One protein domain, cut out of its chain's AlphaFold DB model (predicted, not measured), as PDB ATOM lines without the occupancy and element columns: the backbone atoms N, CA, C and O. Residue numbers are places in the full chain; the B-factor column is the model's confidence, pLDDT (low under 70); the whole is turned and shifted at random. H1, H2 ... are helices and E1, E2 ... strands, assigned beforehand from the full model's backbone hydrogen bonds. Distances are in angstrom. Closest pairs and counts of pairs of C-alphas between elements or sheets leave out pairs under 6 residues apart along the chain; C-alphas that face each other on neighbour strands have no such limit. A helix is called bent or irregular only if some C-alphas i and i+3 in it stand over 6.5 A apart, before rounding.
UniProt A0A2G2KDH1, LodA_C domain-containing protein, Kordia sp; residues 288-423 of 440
ATOM      1  N   LEU A 288     -52.565  52.138  15.449       98.19
ATOM      2  CA  LEU A 288     -51.652  51.075  15.876       98.19
ATOM      3  C   LEU A 288     -50.380  51.710  16.453       98.19
ATOM      4  O   LEU A 288     -49.608  52.333  15.725       98.19
ATOM      5  N   SER A 289     -50.161  51.541  17.756       96.62
ATOM      6  CA  SER A 289     -48.952  52.039  18.422       96.62
ATOM      7  C   SER A 289     -47.693  51.276  17.994       96.62
ATOM      8  O   SER A 289     -47.760  50.093  17.652       96.62
ATOM      9  N   GLU A 290     -46.529  51.920  18.094       93.62
ATOM     10  CA  GLU A 290     -45.234  51.259  17.887       93.62
ATOM     11  C   GLU A 290     -45.049  50.033  18.796       93.62
ATOM     12  O   GLU A 290     -44.595  48.992  18.330       93.62
ATOM     13  N   ASP A 291     -45.467  50.105  20.065       92.56
ATOM     14  CA  ASP A 291     -45.400  48.960  20.984       92.56
ATOM     15  C   ASP A 291     -46.262  47.790  20.487       92.56
ATOM     16  O   ASP A 291     -45.790  46.653  20.431       92.56
ATOM     17  N   GLY A 292     -47.497  48.069  20.052       94.75
ATOM     18  CA  GLY A 292     -48.385  47.067  19.457       94.75
ATOM     19  C   GLY A 292     -47.788  46.444  18.193       94.75
ATOM     20  O   GLY A 292     -47.760  45.222  18.057       94.75
ATOM     21  N   TYR A 293     -47.212  47.261  17.306       93.94
ATOM     22  CA  TYR A 293     -46.533  46.787  16.099       93.94
ATOM     23  C   TYR A 293     -45.336  45.875  16.414       93.94
ATOM     24  O   TYR A 293     -45.170  44.826  15.784       93.94
ATOM     25  N   LEU A 294     -44.517  46.232  17.408       89.94
ATOM     26  CA  LEU A 294     -43.371  45.426  17.839       89.94
ATOM     27  C   LEU A 294     -43.812  44.078  18.420       89.94
ATOM     28  O   LEU A 294     -43.202  43.048  18.121       89.94
ATOM     29  N   ARG A 295     -44.883  44.056  19.223       89.81
ATOM     30  CA  ARG A 295     -45.405  42.804  19.795       89.81
ATOM     31  C   ARG A 295     -46.146  41.948  18.779       89.81
ATOM     32  O   ARG A 295     -46.015  40.728  18.810       89.81
ATOM     33  N   MET A 296     -46.836  42.551  17.817       90.94
ATOM     34  CA  MET A 296     -47.438  41.825  16.698       90.94
ATOM     35  C   MET A 296     -46.382  41.058  15.881       90.94
ATOM     36  O   MET A 296     -46.658  39.980  15.356       90.94
ATOM     37  N   GLN A 297     -45.145  41.549  15.796       86.94
ATOM     38  CA  GLN A 297     -44.044  40.862  15.105       86.94
ATOM     39  C   GLN A 297     -43.334  39.792  15.947       86.94
ATOM     40  O   GLN A 297     -42.450  39.095  15.442       86.94
ATOM     41  N   ALA A 298     -43.692  39.644  17.220       83.38
ATOM     42  CA  ALA A 298     -43.046  38.708  18.125       83.38
ATOM     43  C   ALA A 298     -43.405  37.258  17.762       83.38
ATOM     44  O   ALA A 298     -44.402  36.709  18.222       83.38
ATOM     45  N   GLY A 299     -42.584  36.628  16.916       75.44
ATOM     46  CA  GLY A 299     -42.809  35.261  16.424       75.44
ATOM     47  C   GLY A 299     -42.747  34.172  17.502       75.44
ATOM     48  O   GLY A 299     -43.103  33.032  17.224       75.44
ATOM     49  N   ASN A 300     -42.320  34.523  18.718       76.56
ATOM     50  CA  ASN A 300     -42.301  33.658  19.897       76.56
ATOM     51  C   ASN A 300     -43.651  33.596  20.631       76.56
ATOM     52  O   ASN A 300     -43.775  32.907  21.637       76.56
ATOM     53  N   VAL A 301     -44.647  34.344  20.158       81.94
ATOM     54  CA  VAL A 301     -45.985  34.428  20.741       81.94
ATOM     55  C   VAL A 301     -46.996  33.837  19.756       81.94
ATOM     56  O   VAL A 301     -46.845  33.964  18.540       81.94
ATOM     57  N   ASN A 302     -48.046  33.180  20.256       85.19
ATOM     58  CA  ASN A 302     -49.079  32.621  19.382       85.19
ATOM     59  C   ASN A 302     -49.838  33.717  18.601       85.19
ATOM     60  O   ASN A 302     -49.963  34.859  19.050       85.19
ATOM     61  N   THR A 303     -50.391  33.357  17.440       88.81
ATOM     62  CA  THR A 303     -51.082  34.300  16.544       88.81
ATOM     63  C   THR A 303     -52.247  35.026  17.215       88.81
ATOM     64  O   THR A 303     -52.419  36.217  16.984       88.81
ATOM     65  N   ALA A 304     -53.012  34.367  18.091       91.69
ATOM     66  CA  ALA A 304     -54.149  34.996  18.768       91.69
ATOM     67  C   ALA A 304     -53.714  36.140  19.698       91.69
ATOM     68  O   ALA A 304     -54.336  37.197  19.725       91.69
ATOM     69  N   GLN A 305     -52.624  35.961  20.441       92.00
ATOM     70  CA  GLN A 305     -52.069  37.010  21.291       92.00
ATOM     71  C   GLN A 305     -51.437  38.134  20.455       92.00
ATOM     72  O   GLN A 305     -51.562  39.300  20.810       92.00
ATOM     73  N   ARG A 306     -50.832  37.812  19.307       92.25
ATOM     74  CA  ARG A 306     -50.316  38.818  18.359       92.25
ATOM     75  C   ARG A 306     -51.433  39.641  17.718       92.25
ATOM     76  O   ARG A 306     -51.266  40.846  17.555       92.25
ATOM     77  N   LEU A 307     -52.576  39.019  17.423       95.50
ATOM     78  CA  LEU A 307     -53.778  39.709  16.954       95.50
ATOM     79  C   LEU A 307     -54.316  40.682  18.003       95.50
ATOM     80  O   LEU A 307     -54.639  41.800  17.637       95.50
ATOM     81  N   LYS A 308     -54.278  40.361  19.305       96.56
ATOM     82  CA  LYS A 308     -54.652  41.343  20.344       96.56
ATOM     83  C   LYS A 308     -53.831  42.631  20.272       96.56
ATOM     84  O   LYS A 308     -54.371  43.695  20.539       96.56
ATOM     85  N   HIS A 309     -52.548  42.555  19.914       95.81
ATOM     86  CA  HIS A 309     -51.701  43.745  19.754       95.81
ATOM     87  C   HIS A 309     -52.030  44.550  18.494       95.81
ATOM     88  O   HIS A 309     -51.858  45.766  18.497       95.81
ATOM     89  N   LEU A 310     -52.513  43.886  17.440       96.44
ATOM     90  CA  LEU A 310     -53.055  44.541  16.246       96.44
ATOM     91  C   LEU A 310     -54.428  45.175  16.523       96.44
ATOM     92  O   LEU A 310     -54.701  46.281  16.059       96.44
ATOM     93  N   ASP A 311     -55.278  44.476  17.273       97.06
ATOM     94  CA  ASP A 311     -56.643  44.884  17.609       97.06
ATOM     95  C   ASP A 311     -56.666  45.986  18.672       97.06
ATOM     96  O   ASP A 311     -57.595  46.787  18.711       97.06
ATOM     97  N   TYR A 312     -55.639  46.068  19.522       97.50
ATOM     98  CA  TYR A 312     -55.519  47.107  20.539       97.50
ATOM     99  C   TYR A 312     -55.127  48.455  19.921       97.50
ATOM    100  O   TYR A 312     -53.960  48.866  19.918       97.50
ATOM    101  N   ARG A 313     -56.132  49.155  19.392       97.69
ATOM    102  CA  ARG A 313     -56.002  50.521  18.888       97.69
ATOM    103  C   ARG A 313     -56.068  51.519  20.038       97.69
ATOM    104  O   ARG A 313     -56.810  51.340  20.999       97.69
ATOM    105  N   GLN A 314     -55.245  52.557  19.960       96.94
ATOM    106  CA  GLN A 314     -55.164  53.596  20.987       96.94
ATOM    107  C   GLN A 314     -55.610  54.929  20.411       96.94
ATOM    108  O   GLN A 314     -55.263  55.236  19.271       96.94
ATOM    109  N   ASP A 315     -56.305  55.740  21.207       96.00
ATOM    110  CA  ASP A 315     -56.653  57.102  20.807       96.00
ATOM    111  C   ASP A 315     -55.381  57.898  20.491       96.00
ATOM    112  O   ASP A 315     -54.446  57.992  21.293       96.00
ATOM    113  N   TRP A 316     -55.319  58.479  19.300       96.69
ATOM    114  CA  TRP A 316     -54.136  59.196  18.833       96.69
ATOM    115  C   TRP A 316     -53.838  60.426  19.703       96.69
ATOM    116  O   TRP A 316     -52.699  60.661  20.105       96.69
ATOM    117  N   MET A 317     -54.888  61.133  20.123       93.50
ATOM    118  CA  MET A 317     -54.799  62.333  20.957       93.50
ATOM    119  C   MET A 317     -54.655  62.062  22.463       93.50
ATOM    120  O   MET A 317     -54.695  62.998  23.256       93.50
ATOM    121  N   ARG A 318     -54.443  60.816  22.901       93.19
ATOM    122  CA  ARG A 318     -54.430  60.422  24.330       93.19
ATOM    123  C   ARG A 318     -53.473  61.187  25.255       93.19
ATOM    124  O   ARG A 318     -53.633  61.121  26.468       93.19
ATOM    125  N   ASP A 319     -52.484  61.904  24.717       90.88
ATOM    126  CA  ASP A 319     -51.588  62.756  25.515       90.88
ATOM    127  C   ASP A 319     -51.972  64.246  25.530       90.88
ATOM    128  O   ASP A 319     -51.337  65.040  26.228       90.88
ATOM    129  N   ILE A 320     -52.950  64.655  24.728       91.00
ATOM    130  CA  ILE A 320     -53.486  66.023  24.695       91.00
ATOM    131  C   ILE A 320     -54.955  66.082  25.124       91.00
ATOM    132  O   ILE A 320     -55.426  67.176  25.437       91.00
ATOM    133  N   GLU A 321     -55.635  64.931  25.161       88.25
ATOM    134  CA  GLU A 321     -57.020  64.784  25.603       88.25
ATOM    135  C   GLU A 321     -57.221  65.348  27.011       88.25
ATOM    136  O   GLU A 321     -56.390  65.174  27.906       88.25
ATOM    137  N   ASP A 322     -58.321  66.072  27.169       88.25
ATOM    138  CA  ASP A 322     -58.722  66.783  28.376       88.25
ATOM    139  C   ASP A 322     -60.169  67.270  28.182       88.25
ATOM    140  O   ASP A 322     -60.805  66.948  27.174       88.25
ATOM    141  N   ASP A 323     -60.679  68.119  29.078       87.38
ATOM    142  CA  ASP A 323     -61.898  68.870  28.767       87.38
ATOM    143  C   ASP A 323     -61.754  69.661  27.451       87.38
ATOM    144  O   ASP A 323     -60.651  70.046  27.058       87.38
ATOM    145  N   HIS A 324     -62.874  69.929  26.771       88.00
ATOM    146  CA  HIS A 324     -62.877  70.504  25.422       88.00
ATOM    147  C   HIS A 324     -61.940  71.713  25.266       88.00
ATOM    148  O   HIS A 324     -61.067  71.702  24.401       88.00
ATOM    149  N   LEU A 325     -62.063  72.740  26.116       91.75
ATOM    150  CA  LEU A 325     -61.268  73.966  25.971       91.75
ATOM    151  C   LEU A 325     -59.787  73.727  26.264       91.75
ATOM    152  O   LEU A 325     -58.915  74.307  25.608       91.75
ATOM    153  N   LYS A 326     -59.488  72.868  27.237       92.62
ATOM    154  CA  LYS A 326     -58.114  72.522  27.580       92.62
ATOM    155  C   LYS A 326     -57.466  71.640  26.518       92.62
ATOM    156  O   LYS A 326     -56.300  71.869  26.215       92.62
ATOM    157  N   ARG A 327     -58.210  70.742  25.868       92.75
ATOM    158  CA  ARG A 327     -57.747  69.986  24.694       92.75
ATOM    159  C   ARG A 327     -57.372  70.914  23.540       92.75
ATOM    160  O   ARG A 327     -56.279  70.778  22.996       92.75
ATOM    161  N   LEU A 328     -58.219  71.901  23.221       95.06
ATOM    162  CA  LEU A 328     -57.908  72.912  22.200       95.06
ATOM    163  C   LEU A 328     -56.593  73.638  22.518       95.06
ATOM    164  O   LEU A 328     -55.719  73.769  21.661       95.06
ATOM    165  N   LYS A 329     -56.420  74.067  23.774       95.75
ATOM    166  CA  LYS A 329     -55.184  74.711  24.235       95.75
ATOM    167  C   LYS A 329     -53.978  73.766  24.154       95.75
ATOM    168  O   LYS A 329     -52.922  74.172  23.680       95.75
ATOM    169  N   ASN A 330     -54.128  72.520  24.598       94.81
ATOM    170  CA  ASN A 330     -53.065  71.520  24.549       94.81
ATOM    171  C   ASN A 330     -52.620  71.261  23.107       94.81
ATOM    172  O   ASN A 330     -51.428  71.119  22.875       94.81
ATOM    173  N   MET A 331     -53.534  71.252  22.131       96.19
ATOM    174  CA  MET A 331     -53.161  71.100  20.722       96.19
ATOM    175  C   MET A 331     -52.337  72.288  20.214       96.19
ATOM    176  O   MET A 331     -51.330  72.094  19.538       96.19
ATOM    177  N   VAL A 332     -52.693  73.520  20.594       97.12
ATOM    178  CA  VAL A 332     -51.880  74.706  20.270       97.12
ATOM    179  C   VAL A 332     -50.450  74.564  20.808       97.12
ATOM    180  O   VAL A 332     -49.500  74.870  20.086       97.12
ATOM    181  N   ASP A 333     -50.308  74.069  22.039       95.56
ATOM    182  CA  ASP A 333     -49.028  73.988  22.749       95.56
ATOM    183  C   ASP A 333     -48.195  72.734  22.403       95.56
ATOM    184  O   ASP A 333     -46.970  72.769  22.514       95.56
ATOM    185  N   GLU A 334     -48.833  71.619  22.025       94.31
ATOM    186  CA  GLU A 334     -48.207  70.285  22.010       94.31
ATOM    187  C   GLU A 334     -48.422  69.460  20.724       94.31
ATOM    188  O   GLU A 334     -47.985  68.307  20.694       94.31
ATOM    189  N   TRP A 335     -49.051  69.990  19.662       94.44
ATOM    190  CA  TRP A 335     -49.317  69.229  18.418       94.44
ATOM    191  C   TRP A 335     -48.075  68.511  17.864       94.44
ATOM    192  O   TRP A 335     -48.145  67.385  17.378       94.44
ATOM    193  N   ASN A 336     -46.899  69.130  17.998       92.88
ATOM    194  CA  ASN A 336     -45.618  68.616  17.514       92.88
ATOM    195  C   ASN A 336     -45.104  67.386  18.290       92.88
ATOM    196  O   ASN A 336     -44.049  66.847  17.953       92.88
ATOM    197  N   HIS A 337     -45.796  66.974  19.354       92.56
ATOM    198  CA  HIS A 337     -45.508  65.762  20.118       92.56
ATOM    199  C   HIS A 337     -46.414  64.579  19.761       92.56
ATOM    200  O   HIS A 337     -46.177  63.475  20.264       92.56
ATOM    201  N   LEU A 338     -47.442  64.794  18.936       94.25
ATOM    202  CA  LEU A 338     -48.289  63.718  18.433       94.25
ATOM    203  C   LEU A 338     -47.503  62.829  17.468       94.25
ATOM    204  O   LEU A 338     -46.594  63.281  16.768       94.25
ATOM    205  N   GLY A 339     -47.832  61.538  17.463       94.88
ATOM    206  CA  GLY A 339     -47.174  60.584  16.581       94.88
ATOM    207  C   GLY A 339     -47.593  60.764  15.123       94.88
ATOM    208  O   GLY A 339     -48.717  61.162  14.834       94.88
ATOM    209  N   ILE A 340     -46.698  60.429  14.199       96.25
ATOM    210  CA  ILE A 340     -46.964  60.406  12.758       96.25
ATOM    211  C   ILE A 340     -47.162  58.956  12.331       96.25
ATOM    212  O   ILE A 340     -46.351  58.081  12.647       96.25
ATOM    213  N   ILE A 341     -48.229  58.695  11.589       97.75
ATOM    214  CA  ILE A 341     -48.553  57.375  11.070       97.75
ATOM    215  C   ILE A 341     -47.676  57.103   9.853       97.75
ATOM    216  O   ILE A 341     -47.741  57.803   8.845       97.75
ATOM    217  N   THR A 342     -46.836  56.078   9.964       95.69
ATOM    218  CA  THR A 342     -45.800  55.762   8.978       95.69
ATOM    219  C   THR A 342     -45.945  54.324   8.498       95.69
ATOM    220  O   THR A 342     -46.121  53.413   9.311       95.69
ATOM    221  N   LYS A 343     -45.821  54.111   7.185       96.19
ATOM    222  CA  LYS A 343     -45.824  52.780   6.569       96.19
ATOM    223  C   LYS A 343     -44.624  51.948   7.036       96.19
ATOM    224  O   LYS A 343     -43.490  52.417   7.011       96.19
ATOM    225  N   GLN A 344     -44.879  50.702   7.418       93.69
ATOM    226  CA  GLN A 344     -43.895  49.696   7.801       93.69
ATOM    227  C   GLN A 344     -44.104  48.433   6.956       93.69
ATOM    228  O   GLN A 344     -45.210  47.895   6.906       93.69
ATOM    229  N   GLU A 345     -43.039  47.960   6.309       87.38
ATOM    230  CA  GLU A 345     -43.056  46.839   5.348       87.38
ATOM    231  C   GLU A 345     -42.140  45.681   5.790       87.38
ATOM    232  O   GLU A 345     -41.565  44.964   4.971       87.38
ATOM    233  N   ALA A 346     -41.925  45.525   7.099       76.31
ATOM    234  CA  ALA A 346     -41.083  44.451   7.613       76.31
ATOM    235  C   ALA A 346     -41.838  43.105   7.588       76.31
ATOM    236  O   ALA A 346     -42.956  43.045   8.108       76.31
ATOM    237  N   PRO A 347     -41.227  42.017   7.072       70.56
ATOM    238  CA  PRO A 347     -41.841  40.694   7.086       70.56
ATOM    239  C   PRO A 347     -42.218  40.268   8.502       70.56
ATOM    240  O   PRO A 347     -41.385  40.259   9.416       70.56
ATOM    241  N   ILE A 348     -43.470  39.860   8.676       81.94
ATOM    242  CA  ILE A 348     -43.950  39.342   9.949       81.94
ATOM    243  C   ILE A 348     -43.578  37.861  10.045       81.94
ATOM    244  O   ILE A 348     -44.152  37.008   9.371       81.94
ATOM    245  N   SER A 349     -42.627  37.529  10.921       77.88
ATOM    246  CA  SER A 349     -42.247  36.131  11.172       77.88
ATOM    247  C   SER A 349     -43.436  35.292  11.646       77.88
ATOM    248  O   SER A 349     -44.287  35.797  12.387       77.88
ATOM    249  N   ASN A 350     -43.453  34.005  11.296       79.69
ATOM    250  CA  ASN A 350     -44.465  33.037  11.733       79.69
ATOM    251  C   ASN A 350     -45.902  33.508  11.413       79.69
ATOM    252  O   ASN A 350     -46.758  33.529  12.293       79.69
ATOM    253  N   ASN A 351     -46.139  33.952  10.170       86.69
ATOM    254  CA  ASN A 351     -47.435  34.418   9.644       86.69
ATOM    255  C   ASN A 351     -47.948  33.533   8.488       86.69
ATOM    256  O   ASN A 351     -48.527  34.032   7.528       86.69
ATOM    257  N   SER A 352     -47.719  32.216   8.535       84.12
ATOM    258  CA  SER A 352     -48.083  31.293   7.441       84.12
ATOM    259  C   SER A 352     -49.572  31.316   7.089       84.12
ATOM    260  O   SER A 352     -49.934  31.175   5.924       84.12
ATOM    261  N   ASP A 353     -50.430  31.527   8.089       86.88
ATOM    262  CA  ASP A 353     -51.883  31.590   7.907       86.88
ATOM    263  C   ASP A 353     -52.349  32.940   7.338       86.88
ATOM    264  O   ASP A 353     -53.501  33.090   6.931       86.88
ATOM    265  N   GLY A 354     -51.461  33.940   7.312       90.44
ATOM    266  CA  GLY A 354     -51.735  35.261   6.760       90.44
ATOM    267  C   GLY A 354     -52.751  36.080   7.554       90.44
ATOM    268  O   GLY A 354     -53.351  36.983   6.975       90.44
ATOM    269  N   TYR A 355     -52.971  35.795   8.844       93.31
ATOM    270  CA  TYR A 355     -53.873  36.579   9.705       93.31
ATOM    271  C   TYR A 355     -53.305  37.948  10.087       93.31
ATOM    272  O   TYR A 355     -54.064  38.881  10.347       93.31
ATOM    273  N   LEU A 356     -51.979  38.087  10.100       94.12
ATOM    274  CA  LEU A 356     -51.308  39.359  10.349       94.12
ATOM    275  C   LEU A 356     -51.042  40.088   9.017       94.12
ATOM    276  O   LEU A 356     -50.918  39.442   7.968       94.12
ATOM    277  N   PRO A 357     -51.023  41.428   9.014       93.31
ATOM    278  CA  PRO A 357     -50.843  42.229   7.805       93.31
ATOM    279  C   PRO A 357     -49.364  42.335   7.395       93.31
ATOM    280  O   PRO A 357     -48.526  42.677   8.216       93.31
ATOM    281  N   GLU A 358     -49.035  42.123   6.117       89.44
ATOM    282  CA  GLU A 358     -47.653  42.277   5.610       89.44
ATOM    283  C   GLU A 358     -47.178  43.740   5.601       89.44
ATOM    284  O   GLU A 358     -45.991  44.029   5.734       89.44
ATOM    285  N   VAL A 359     -48.118  44.677   5.463       92.94
ATOM    286  CA  VAL A 359     -47.874  46.119   5.523       92.94
ATOM    287  C   VAL A 359     -48.696  46.688   6.663       92.94
ATOM    288  O   VAL A 359     -49.896  46.434   6.750       92.94
ATOM    289  N   SER A 360     -48.058  47.467   7.530       95.38
ATOM    290  CA  SER A 360     -48.718  48.161   8.635       95.38
ATOM    291  C   SER A 360     -48.492  49.658   8.550       95.38
ATOM    292  O   SER A 360     -47.473  50.115   8.046       95.38
ATOM    293  N   TRP A 361     -49.424  50.426   9.091       97.50
ATOM    294  CA  TRP A 361     -49.260  51.857   9.313       97.50
ATOM    295  C   TRP A 361     -49.269  52.096  10.813       97.50
ATOM    296  O   TRP A 361     -50.217  51.726  11.504       97.50
ATOM    297  N   VAL A 362     -48.164  52.641  11.308       97.19
ATOM    298  CA  VAL A 362     -47.822  52.620  12.730       97.19
ATOM    299  C   VAL A 362     -47.576  54.039  13.201       97.19
ATOM    300  O   VAL A 362     -46.909  54.811  12.515       97.19
ATOM    301  N   GLU A 363     -48.100  54.382  14.371       97.50
ATOM    302  CA  GLU A 363     -47.794  55.637  15.044       97.50
ATOM    303  C   GLU A 363     -46.335  55.638  15.515       97.50
ATOM    304  O   GLU A 363     -45.962  54.905  16.432       97.50
ATOM    305  N   MET A 364     -45.526  56.493  14.892       94.06
ATOM    306  CA  MET A 364     -44.105  56.678  15.177       94.06
ATOM    307  C   MET A 364     -43.841  58.088  15.714       94.06
ATOM    308  O   MET A 364     -44.625  59.011  15.515       94.06
ATOM    309  N   GLY A 365     -42.709  58.292  16.391       90.75
ATOM    310  CA  GLY A 365     -42.288  59.627  16.839       90.75
ATOM    311  C   GLY A 365     -42.957  60.128  18.127       90.75
ATOM    312  O   GLY A 365     -42.555  61.168  18.652       90.75
ATOM    313  N   ARG A 366     -43.896  59.362  18.697       92.06
ATOM    314  CA  ARG A 366     -44.474  59.603  20.025       92.06
ATOM    315  C   ARG A 366     -43.488  59.172  21.122       92.06
ATOM    316  O   ARG A 366     -43.527  58.045  21.609       92.06
ATOM    317  N   ASN A 367     -42.582  60.078  21.494       89.19
ATOM    318  CA  ASN A 367     -41.460  59.788  22.394       89.19
ATOM    319  C   ASN A 367     -41.604  60.429  23.782       89.19
ATOM    320  O   ASN A 367     -41.983  61.597  23.920       89.19
ATOM    321  N   PHE A 368     -41.174  59.689  24.804       90.88
ATOM    322  CA  PHE A 368     -41.118  60.128  26.199       90.88
ATOM    323  C   PHE A 368     -39.687  60.138  26.733       90.88
ATOM    324  O   PHE A 368     -38.759  59.627  26.106       90.88
ATOM    325  N   SER A 369     -39.518  60.744  27.903       88.75
ATOM    326  CA  SER A 369     -38.276  60.720  28.662       88.75
ATOM    327  C   SER A 369     -37.825  59.290  28.943       88.75
ATOM    328  O   SER A 369     -38.637  58.419  29.245       88.75
ATOM    329  N   VAL A 370     -36.512  59.061  28.879       84.56
ATOM    330  CA  VAL A 370     -35.892  57.750  29.143       84.56
ATOM    331  C   VAL A 370     -36.168  57.273  30.575       84.56
ATOM    332  O   VAL A 370     -36.286  56.076  30.811       84.56
ATOM    333  N   ASP A 371     -36.331  58.211  31.513       87.00
ATOM    334  CA  ASP A 371     -36.656  57.922  32.916       87.00
ATOM    335  C   ASP A 371     -38.154  57.639  33.138       87.00
ATOM    336  O   ASP A 371     -38.574  57.317  34.247       87.00
ATOM    337  N   ASP A 372     -38.967  57.772  32.091       89.19
ATOM    338  CA  ASP A 372     -40.394  57.475  32.079       89.19
ATOM    339  C   ASP A 372     -40.616  56.199  31.253       89.19
ATOM    340  O   ASP A 372     -41.148  56.221  30.147       89.19
ATOM    341  N   ALA A 373     -40.115  55.061  31.736       88.31
ATOM    342  CA  ALA A 373     -40.355  53.768  31.094       88.31
ATOM    343  C   ALA A 373     -41.808  53.315  31.325       88.31
ATOM    344  O   ALA A 373     -42.350  53.515  32.409       88.31
ATOM    345  N   ASP A 374     -42.434  52.679  30.329       92.50
ATOM    346  CA  ASP A 374     -43.820  52.207  30.446       92.50
ATOM    347  C   ASP A 374     -43.909  50.922  31.295       92.50
ATOM    348  O   ASP A 374     -43.472  49.854  30.846       92.50
ATOM    349  N   PRO A 375     -44.492  50.972  32.508       93.62
ATOM    350  CA  PRO A 375     -44.582  49.795  33.363       93.62
ATOM    351  C   PRO A 375     -45.590  48.765  32.839       93.62
ATOM    352  O   PRO A 375     -45.441  47.575  33.115       93.62
ATOM    353  N   THR A 376     -46.606  49.188  32.086       94.19
ATOM    354  CA  THR A 376     -47.626  48.286  31.534       94.19
ATOM    355  C   THR A 376     -47.080  47.522  30.334       94.19
ATOM    356  O   THR A 376     -47.355  46.332  30.180       94.19
ATOM    357  N   PHE A 377     -46.189  48.140  29.555       93.88
ATOM    358  CA  PHE A 377     -45.458  47.422  28.518       93.88
ATOM    359  C   PHE A 377     -44.492  46.387  29.113       93.88
ATOM    360  O   PHE A 377     -44.411  45.265  28.619       93.88
ATOM    361  N   ALA A 378     -43.832  46.696  30.238       93.25
ATOM    362  CA  ALA A 378     -43.017  45.712  30.958       93.25
ATOM    363  C   ALA A 378     -43.848  44.510  31.451       93.25
ATOM    364  O   ALA A 378     -43.367  43.378  31.415       93.25
ATOM    365  N   GLN A 379     -45.103  44.726  31.867       94.00
ATOM    366  CA  GLN A 379     -46.026  43.639  32.224       94.00
ATOM    367  C   GLN A 379     -46.359  42.752  31.019       94.00
ATOM    368  O   GLN A 379     -46.365  41.531  31.163       94.00
ATOM    369  N   VAL A 380     -46.586  43.346  29.840       92.94
ATOM    370  CA  VAL A 380     -46.796  42.598  28.587       92.94
ATOM    371  C   VAL A 380     -45.568  41.751  28.257       92.94
ATOM    372  O   VAL A 380     -45.705  40.547  28.053       92.94
ATOM    373  N   LEU A 381     -44.368  42.344  28.276       90.50
ATOM    374  CA  LEU A 381     -43.124  41.610  28.025       90.50
ATOM    375  C   LEU A 381     -42.941  40.453  29.010       90.50
ATOM    376  O   LEU A 381     -42.578  39.357  28.601       90.50
ATOM    377  N   TYR A 382     -43.222  40.676  30.296       89.69
ATOM    378  CA  TYR A 382     -43.124  39.635  31.317       89.69
ATOM    379  C   TYR A 382     -44.134  38.500  31.102       89.69
ATOM    380  O   TYR A 382     -43.769  37.334  31.215       89.69
ATOM    381  N   ALA A 383     -45.382  38.821  30.751       88.50
ATOM    382  CA  ALA A 383     -46.412  37.821  30.467       88.50
ATOM    383  C   ALA A 383     -46.098  36.966  29.223       88.50
ATOM    384  O   ALA A 383     -46.566  35.834  29.125       88.50
ATOM    385  N   GLU A 384     -45.311  37.505  28.289       86.69
ATOM    386  CA  GLU A 384     -44.946  36.882  27.009       86.69
ATOM    387  C   GLU A 384     -43.494  36.353  26.971       86.69
ATOM    388  O   GLU A 384     -43.021  35.959  25.903       86.69
ATOM    389  N   GLY A 385     -42.779  36.395  28.104       74.19
ATOM    390  CA  GLY A 385     -41.354  36.059  28.242       74.19
ATOM    391  C   GLY A 385     -41.003  34.578  28.034       74.19
ATOM    392  O   GLY A 385     -41.869  33.749  27.795       74.19
ATOM    393  N   ASP A 386     -39.709  34.255  28.103       65.25
ATOM    394  CA  ASP A 386     -39.118  33.056  27.475       65.25
ATOM    395  C   ASP A 386     -39.278  31.745  28.277       65.25
ATOM    396  O   ASP A 386     -40.029  30.854  27.887       65.25
ATOM    397  N   GLU A 387     -38.584  31.604  29.411       53.09
ATOM    398  CA  GLU A 387     -38.310  30.274  29.991       53.09
ATOM    399  C   GLU A 387     -39.495  29.648  30.755       53.09
ATOM    400  O   GLU A 387     -39.703  28.433  30.688       53.09
ATOM    401  N   ASP A 388     -40.305  30.473  31.426       53.22
ATOM    402  CA  ASP A 388     -41.400  30.041  32.314       53.22
ATOM    403  C   ASP A 388     -42.784  30.558  31.875       53.22
ATOM    404  O   ASP A 388     -43.748  30.527  32.648       53.22
ATOM    405  N   SER A 389     -42.912  31.048  30.636       59.84
ATOM    406  CA  SER A 389     -44.211  31.457  30.092       59.84
ATOM    407  C   SER A 389     -45.211  30.297  30.132       59.84
ATOM    408  O   SER A 389     -44.910  29.154  29.777       59.84
ATOM    409  N   VAL A 390     -46.446  30.616  30.534       51.69
ATOM    410  CA  VAL A 390     -47.575  29.668  30.597       51.69
ATOM    411  C   VAL A 390     -47.894  29.091  29.210       51.69
ATOM    412  O   VAL A 390     -48.424  27.985  29.103       51.69
ATOM    413  N   VAL A 391     -47.547  29.815  28.141       51.03
ATOM    414  CA  VAL A 391     -47.713  29.383  26.752       51.03
ATOM    415  C   VAL A 391     -46.335  29.095  26.168       51.03
ATOM    416  O   VAL A 391     -45.673  29.982  25.632       51.03
ATOM    417  N   LYS A 392     -45.917  27.830  26.239       54.28
ATOM    418  CA  LYS A 392     -44.786  27.338  25.450       54.28
ATOM    419  C   LYS A 392     -45.262  27.187  24.011       54.28
ATOM    420  O   LYS A 392     -46.058  26.296  23.718       54.28
ATOM    421  N   VAL A 393     -44.840  28.085  23.127       53.31
ATOM    422  CA  VAL A 393     -44.976  27.840  21.688       53.31
ATOM    423  C   VAL A 393     -44.046  26.665  21.391       53.31
ATOM    424  O   VAL A 393     -42.876  26.725  21.756       53.31
ATOM    425  N   GLU A 394     -44.570  25.559  20.844       51.47
ATOM    426  CA  GLU A 394     -43.709  24.460  20.387       51.47
ATOM    427  C   GLU A 394     -42.629  25.072  19.493       51.47
ATOM    428  O   GLU A 394     -42.985  25.795  18.561       51.47
ATOM    429  N   ASP A 395     -41.352  24.810  19.793       48.25
ATOM    430  CA  ASP A 395     -40.182  25.206  18.997       48.25
ATOM    431  C   ASP A 395     -40.255  24.565  17.601       48.25
ATOM    432  O   ASP A 395     -39.508  23.655  17.240       48.25
ATOM    433  N   LYS A 396     -41.207  25.005  16.790       44.34
ATOM    434  CA  LYS A 396     -41.215  24.804  15.358       44.34
ATOM    435  C   LYS A 396     -40.690  26.093  14.763       44.34
ATOM    436  O   LYS A 396     -41.432  27.034  14.528       44.34
ATOM    437  N   GLU A 397     -39.379  26.046  14.553       47.62
ATOM    438  CA  GLU A 397     -38.578  26.954  13.740       47.62
ATOM    439  C   GLU A 397     -38.305  28.342  14.346       47.62
ATOM    440  O   GLU A 397     -39.189  29.098  14.730       47.62
ATOM    441  N   GLU A 398     -37.001  28.618  14.451       52.75
ATOM    442  CA  GLU A 398     -36.326  29.876  14.771       52.75
ATOM    443  C   GLU A 398     -37.187  31.012  15.352       52.75
ATOM    444  O   GLU A 398     -37.807  31.787  14.625       52.75
ATOM    445  N   LEU A 399     -37.084  31.225  16.673       58.09
ATOM    446  CA  LEU A 399     -37.413  32.511  17.298       58.09
ATOM    447  C   LEU A 399     -36.834  33.637  16.435       58.09
ATOM    448  O   LEU A 399     -35.604  33.761  16.329       58.09
ATOM    449  N   SER A 400     -37.705  34.438  15.817       61.59
ATOM    450  CA  SER A 400     -37.275  35.503  14.917       61.59
ATOM    451  C   SER A 400     -36.340  36.468  15.646       61.59
ATOM    452  O   SER A 400     -36.432  36.649  16.863       61.59
ATOM    453  N   LYS A 401     -35.431  37.124  14.913       62.81
ATOM    454  CA  LYS A 401     -34.533  38.151  15.484       62.81
ATOM    455  C   LYS A 401     -35.310  39.191  16.306       62.81
ATOM    456  O   LYS A 401     -34.810  39.680  17.315       62.81
ATOM    457  N   VAL A 402     -36.539  39.483  15.873       65.75
ATOM    458  CA  VAL A 402     -37.500  40.347  16.557       65.75
ATOM    459  C   VAL A 402     -37.983  39.697  17.857       65.75
ATOM    460  O   VAL A 402     -37.790  40.289  18.909       65.75
ATOM    461  N   GLY A 403     -38.497  38.461  17.827       67.88
ATOM    462  CA  GLY A 403     -38.918  37.725  19.029       67.88
ATOM    463  C   GLY A 403     -37.833  37.651  20.110       67.88
ATOM    464  O   GLY A 403     -38.091  38.001  21.259       67.88
ATOM    465  N   ARG A 404     -36.585  37.333  19.728       70.12
ATOM    466  CA  ARG A 404     -35.443  37.265  20.665       70.12
ATOM    467  C   ARG A 404     -35.131  38.594  21.351       70.12
ATOM    468  O   ARG A 404     -34.665  38.595  22.486       70.12
ATOM    469  N   LYS A 405     -35.392  39.729  20.688       73.94
ATOM    470  CA  LYS A 405     -35.151  41.069  21.252       73.94
ATOM    471  C   LYS A 405     -36.038  41.351  22.471       73.94
ATOM    472  O   LYS A 405     -35.667  42.178  23.295       73.94
ATOM    473  N   PHE A 406     -37.177  40.671  22.599       79.06
ATOM    474  CA  PHE A 406     -38.189  40.955  23.621       79.06
ATOM    475  C   PHE A 406     -38.263  39.923  24.744       79.06
ATOM    476  O   PHE A 406     -39.143  40.015  25.596       79.06
ATOM    477  N   LEU A 407     -37.359  38.947  24.748       81.31
ATOM    478  CA  LEU A 407     -37.307  37.920  25.778       81.31
ATOM    479  C   LEU A 407     -36.832  38.520  27.100       81.31
ATOM    480  O   LEU A 407     -35.866  39.288  27.156       81.31
ATOM    481  N   VAL A 408     -37.535  38.159  28.168       85.56
ATOM    482  CA  VAL A 408     -37.277  38.616  29.533       85.56
ATOM    483  C   VAL A 408     -37.410  37.433  30.489       85.56
ATOM    484  O   VAL A 408     -38.175  36.506  30.233       85.56
ATOM    485  N   THR A 409     -36.654  37.466  31.585       84.00
ATOM    486  CA  THR A 409     -36.533  36.351  32.549       84.00
ATOM    487  C   THR A 409     -37.178  36.653  33.899       84.00
ATOM    488  O   THR A 409     -37.494  35.755  34.666       84.00
ATOM    489  N   ASN A 410     -37.360  37.930  34.229       86.75
ATOM    490  CA  ASN A 410     -38.045  38.385  35.432       86.75
ATOM    491  C   ASN A 410     -38.559  39.817  35.229       86.75
ATOM    492  O   ASN A 410     -38.192  40.492  34.265       86.75
ATOM    493  N   LEU A 411     -39.382  40.301  36.160       89.19
ATOM    494  CA  LEU A 411     -40.004  41.623  36.063       89.19
ATOM    495  C   LEU A 411     -38.986  42.779  36.029       89.19
ATOM    496  O   LEU A 411     -39.212  43.773  35.341       89.19
ATOM    497  N   LYS A 412     -37.850  42.652  36.730       91.38
ATOM    498  CA  LYS A 412     -36.791  43.673  36.706       91.38
ATOM    499  C   LYS A 412     -36.153  43.758  35.318       91.38
ATOM    500  O   LYS A 412     -36.044  44.851  34.772       91.38
ATOM    501  N   HIS A 413     -35.811  42.609  34.731       91.06
ATOM    502  CA  HIS A 413     -35.303  42.536  33.363       91.06
ATOM    503  C   HIS A 413     -36.334  43.090  32.367       91.06
ATOM    504  O   HIS A 413     -35.961  43.823  31.460       91.06
ATOM    505  N   ALA A 414     -37.632  42.831  32.562       90.75
ATOM    506  CA  ALA A 414     -38.672  43.408  31.710       90.75
ATOM    507  C   ALA A 414     -38.695  44.944  31.751       90.75
ATOM    508  O   ALA A 414     -38.747  45.578  30.699       90.75
ATOM    509  N   ALA A 415     -38.579  45.551  32.934       90.75
ATOM    510  CA  ALA A 415     -38.502  47.006  33.068       90.75
ATOM    511  C   ALA A 415     -37.243  47.594  32.401       90.75
ATOM    512  O   ALA A 415     -37.330  48.576  31.664       90.75
ATOM    513  N   GLU A 416     -36.080  46.965  32.600       91.56
ATOM    514  CA  GLU A 416     -34.825  47.345  31.934       91.56
ATOM    515  C   GLU A 416     -34.944  47.218  30.404       91.56
ATOM    516  O   GLU A 416     -34.469  48.080  29.659       91.56
ATOM    517  N   LYS A 417     -35.649  46.184  29.926       90.50
ATOM    518  CA  LYS A 417     -35.860  45.920  28.503       90.50
ATOM    519  C   LYS A 417     -36.707  46.993  27.823       90.50
ATOM    520  O   LYS A 417     -36.391  47.373  26.699       90.50
ATOM    521  N   VAL A 418     -37.742  47.514  28.488       90.25
ATOM    522  CA  VAL A 418     -38.545  48.631  27.951       90.25
ATOM    523  C   VAL A 418     -37.662  49.847  27.661       90.25
ATOM    524  O   VAL A 418     -37.752  50.425  26.578       90.25
ATOM    525  N   ALA A 419     -36.763  50.199  28.583       85.81
ATOM    526  CA  ALA A 419     -35.823  51.299  28.376       85.81
ATOM    527  C   ALA A 419     -34.834  51.009  27.230       85.81
ATOM    528  O   ALA A 419     -34.542  51.890  26.423       85.81
ATOM    529  N   GLU A 420     -34.354  49.766  27.114       87.81
ATOM    530  CA  GLU A 420     -33.460  49.341  26.030       87.81
ATOM    531  C   GLU A 420     -34.125  49.433  24.649       87.81
ATOM    532  O   GLU A 420     -33.523  49.963  23.716       87.81
ATOM    533  N   ILE A 421     -35.375  48.973  24.513       86.19
ATOM    534  CA  ILE A 421     -36.141  49.033  23.255       86.19
ATOM    535  C   ILE A 421     -36.257  50.475  22.754       86.19
ATOM    536  O   ILE A 421     -36.199  50.711  21.548       86.19
ATOM    537  N   ARG A 422     -36.377  51.433  23.678       82.31
ATOM    538  CA  ARG A 422     -36.534  52.863  23.392       82.31
ATOM    539  C   ARG A 422     -35.218  53.637  23.306       82.31
ATOM    540  O   ARG A 422     -35.243  54.829  23.023       82.31
ATOM    541  N   LYS A 423     -34.068  52.986  23.498       81.94
ATOM    542  CA  LYS A 423     -32.753  53.646  23.534       81.94
ATOM    543  C   LYS A 423     -32.395  54.375  22.234       81.94
ATOM    544  O   LYS A 423     -31.737  55.412  22.290       81.94
TER     545      LYS A 423
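AT A GLANCE: This is residues 288 to 423 of the 440 residues of the protein "LodA_C domain-containing protein" of Kordia sp (UniProt A0A2G2KDH1). A two-stranded ribbon, E1 and E2, lies beside H1, the helix in the middle; H2 folds back alongside H1, and a crossed pair, H4 and H6, lies on the side of H1 away from the ribbon. H3 lies out at one end of the long axis, and the loop at Lys 396 reaches the other. The 136 printed residues hold six named helices and two antiparallel strands, in the order H1 H2 H3 E1 E2 H4 H5 H6; the class is mostly helix, with under half of the residues in named elements. The whole is compact, radius of gyration of the C-alphas 16.5 A, yet elongated, 53 by 34 by 23 A.

HOW THE PARTS SIT: E1, residues 340 to 344, and E2, residues 360 to 364, form an antiparallel hairpin, with N 342 and O 362 within hydrogen-bond range at 2.8 A. The closest C-alphas of E2 and H1, residues 290 to 296, are those of Glu 363 and Glu 290, 5.8 A apart. H1 and H2, residues 303 to 311, touch as a helical hairpin, closest at C-alphas 296 and 306, 4.5 A, with a shallow tilt of 24 degrees, opposite ways. H4, residues 375 to 383, is close to but not clearly touching H1, C-alphas 377 and 291 being closest at 7.7 A. H4 and H6, residues 411 to 421, touch, closest at C-alphas 378 and 414, 5.0 A, with a steep tilt of 67 degrees. H5, residues 401 to 405, is close to but not clearly touching H1, closest at C-alphas 402 and 294, 7.9 A. H3, residues 324 to 337, touches no helix. Every O i to N i+4 pair is within hydrogen-bond range in H1, H4 and H5, against 4 of 5 in H2, 8 of 10 in H3 and 6 of 7 in H6.

IN THESE COORDINATES: H3 spans 18.8 A and is irregular, with C-alphas 333 and 336 8.2 A apart; H6 spans 15.3 A. H1 begins at C-alpha 290 (-45.234, 51.259, 17.887) and H6 ends at C-alpha 421 (-36.141, 49.033, 23.255).

THE WHOLE: The two C-alphas farthest apart, of Leu 325 and Lys 396, are 54.1 A apart. The printed part has no cut; the links H2 to H3, E1 to E2 and H4 to H5 are long. Residues 386 to 403 have pLDDT under 70.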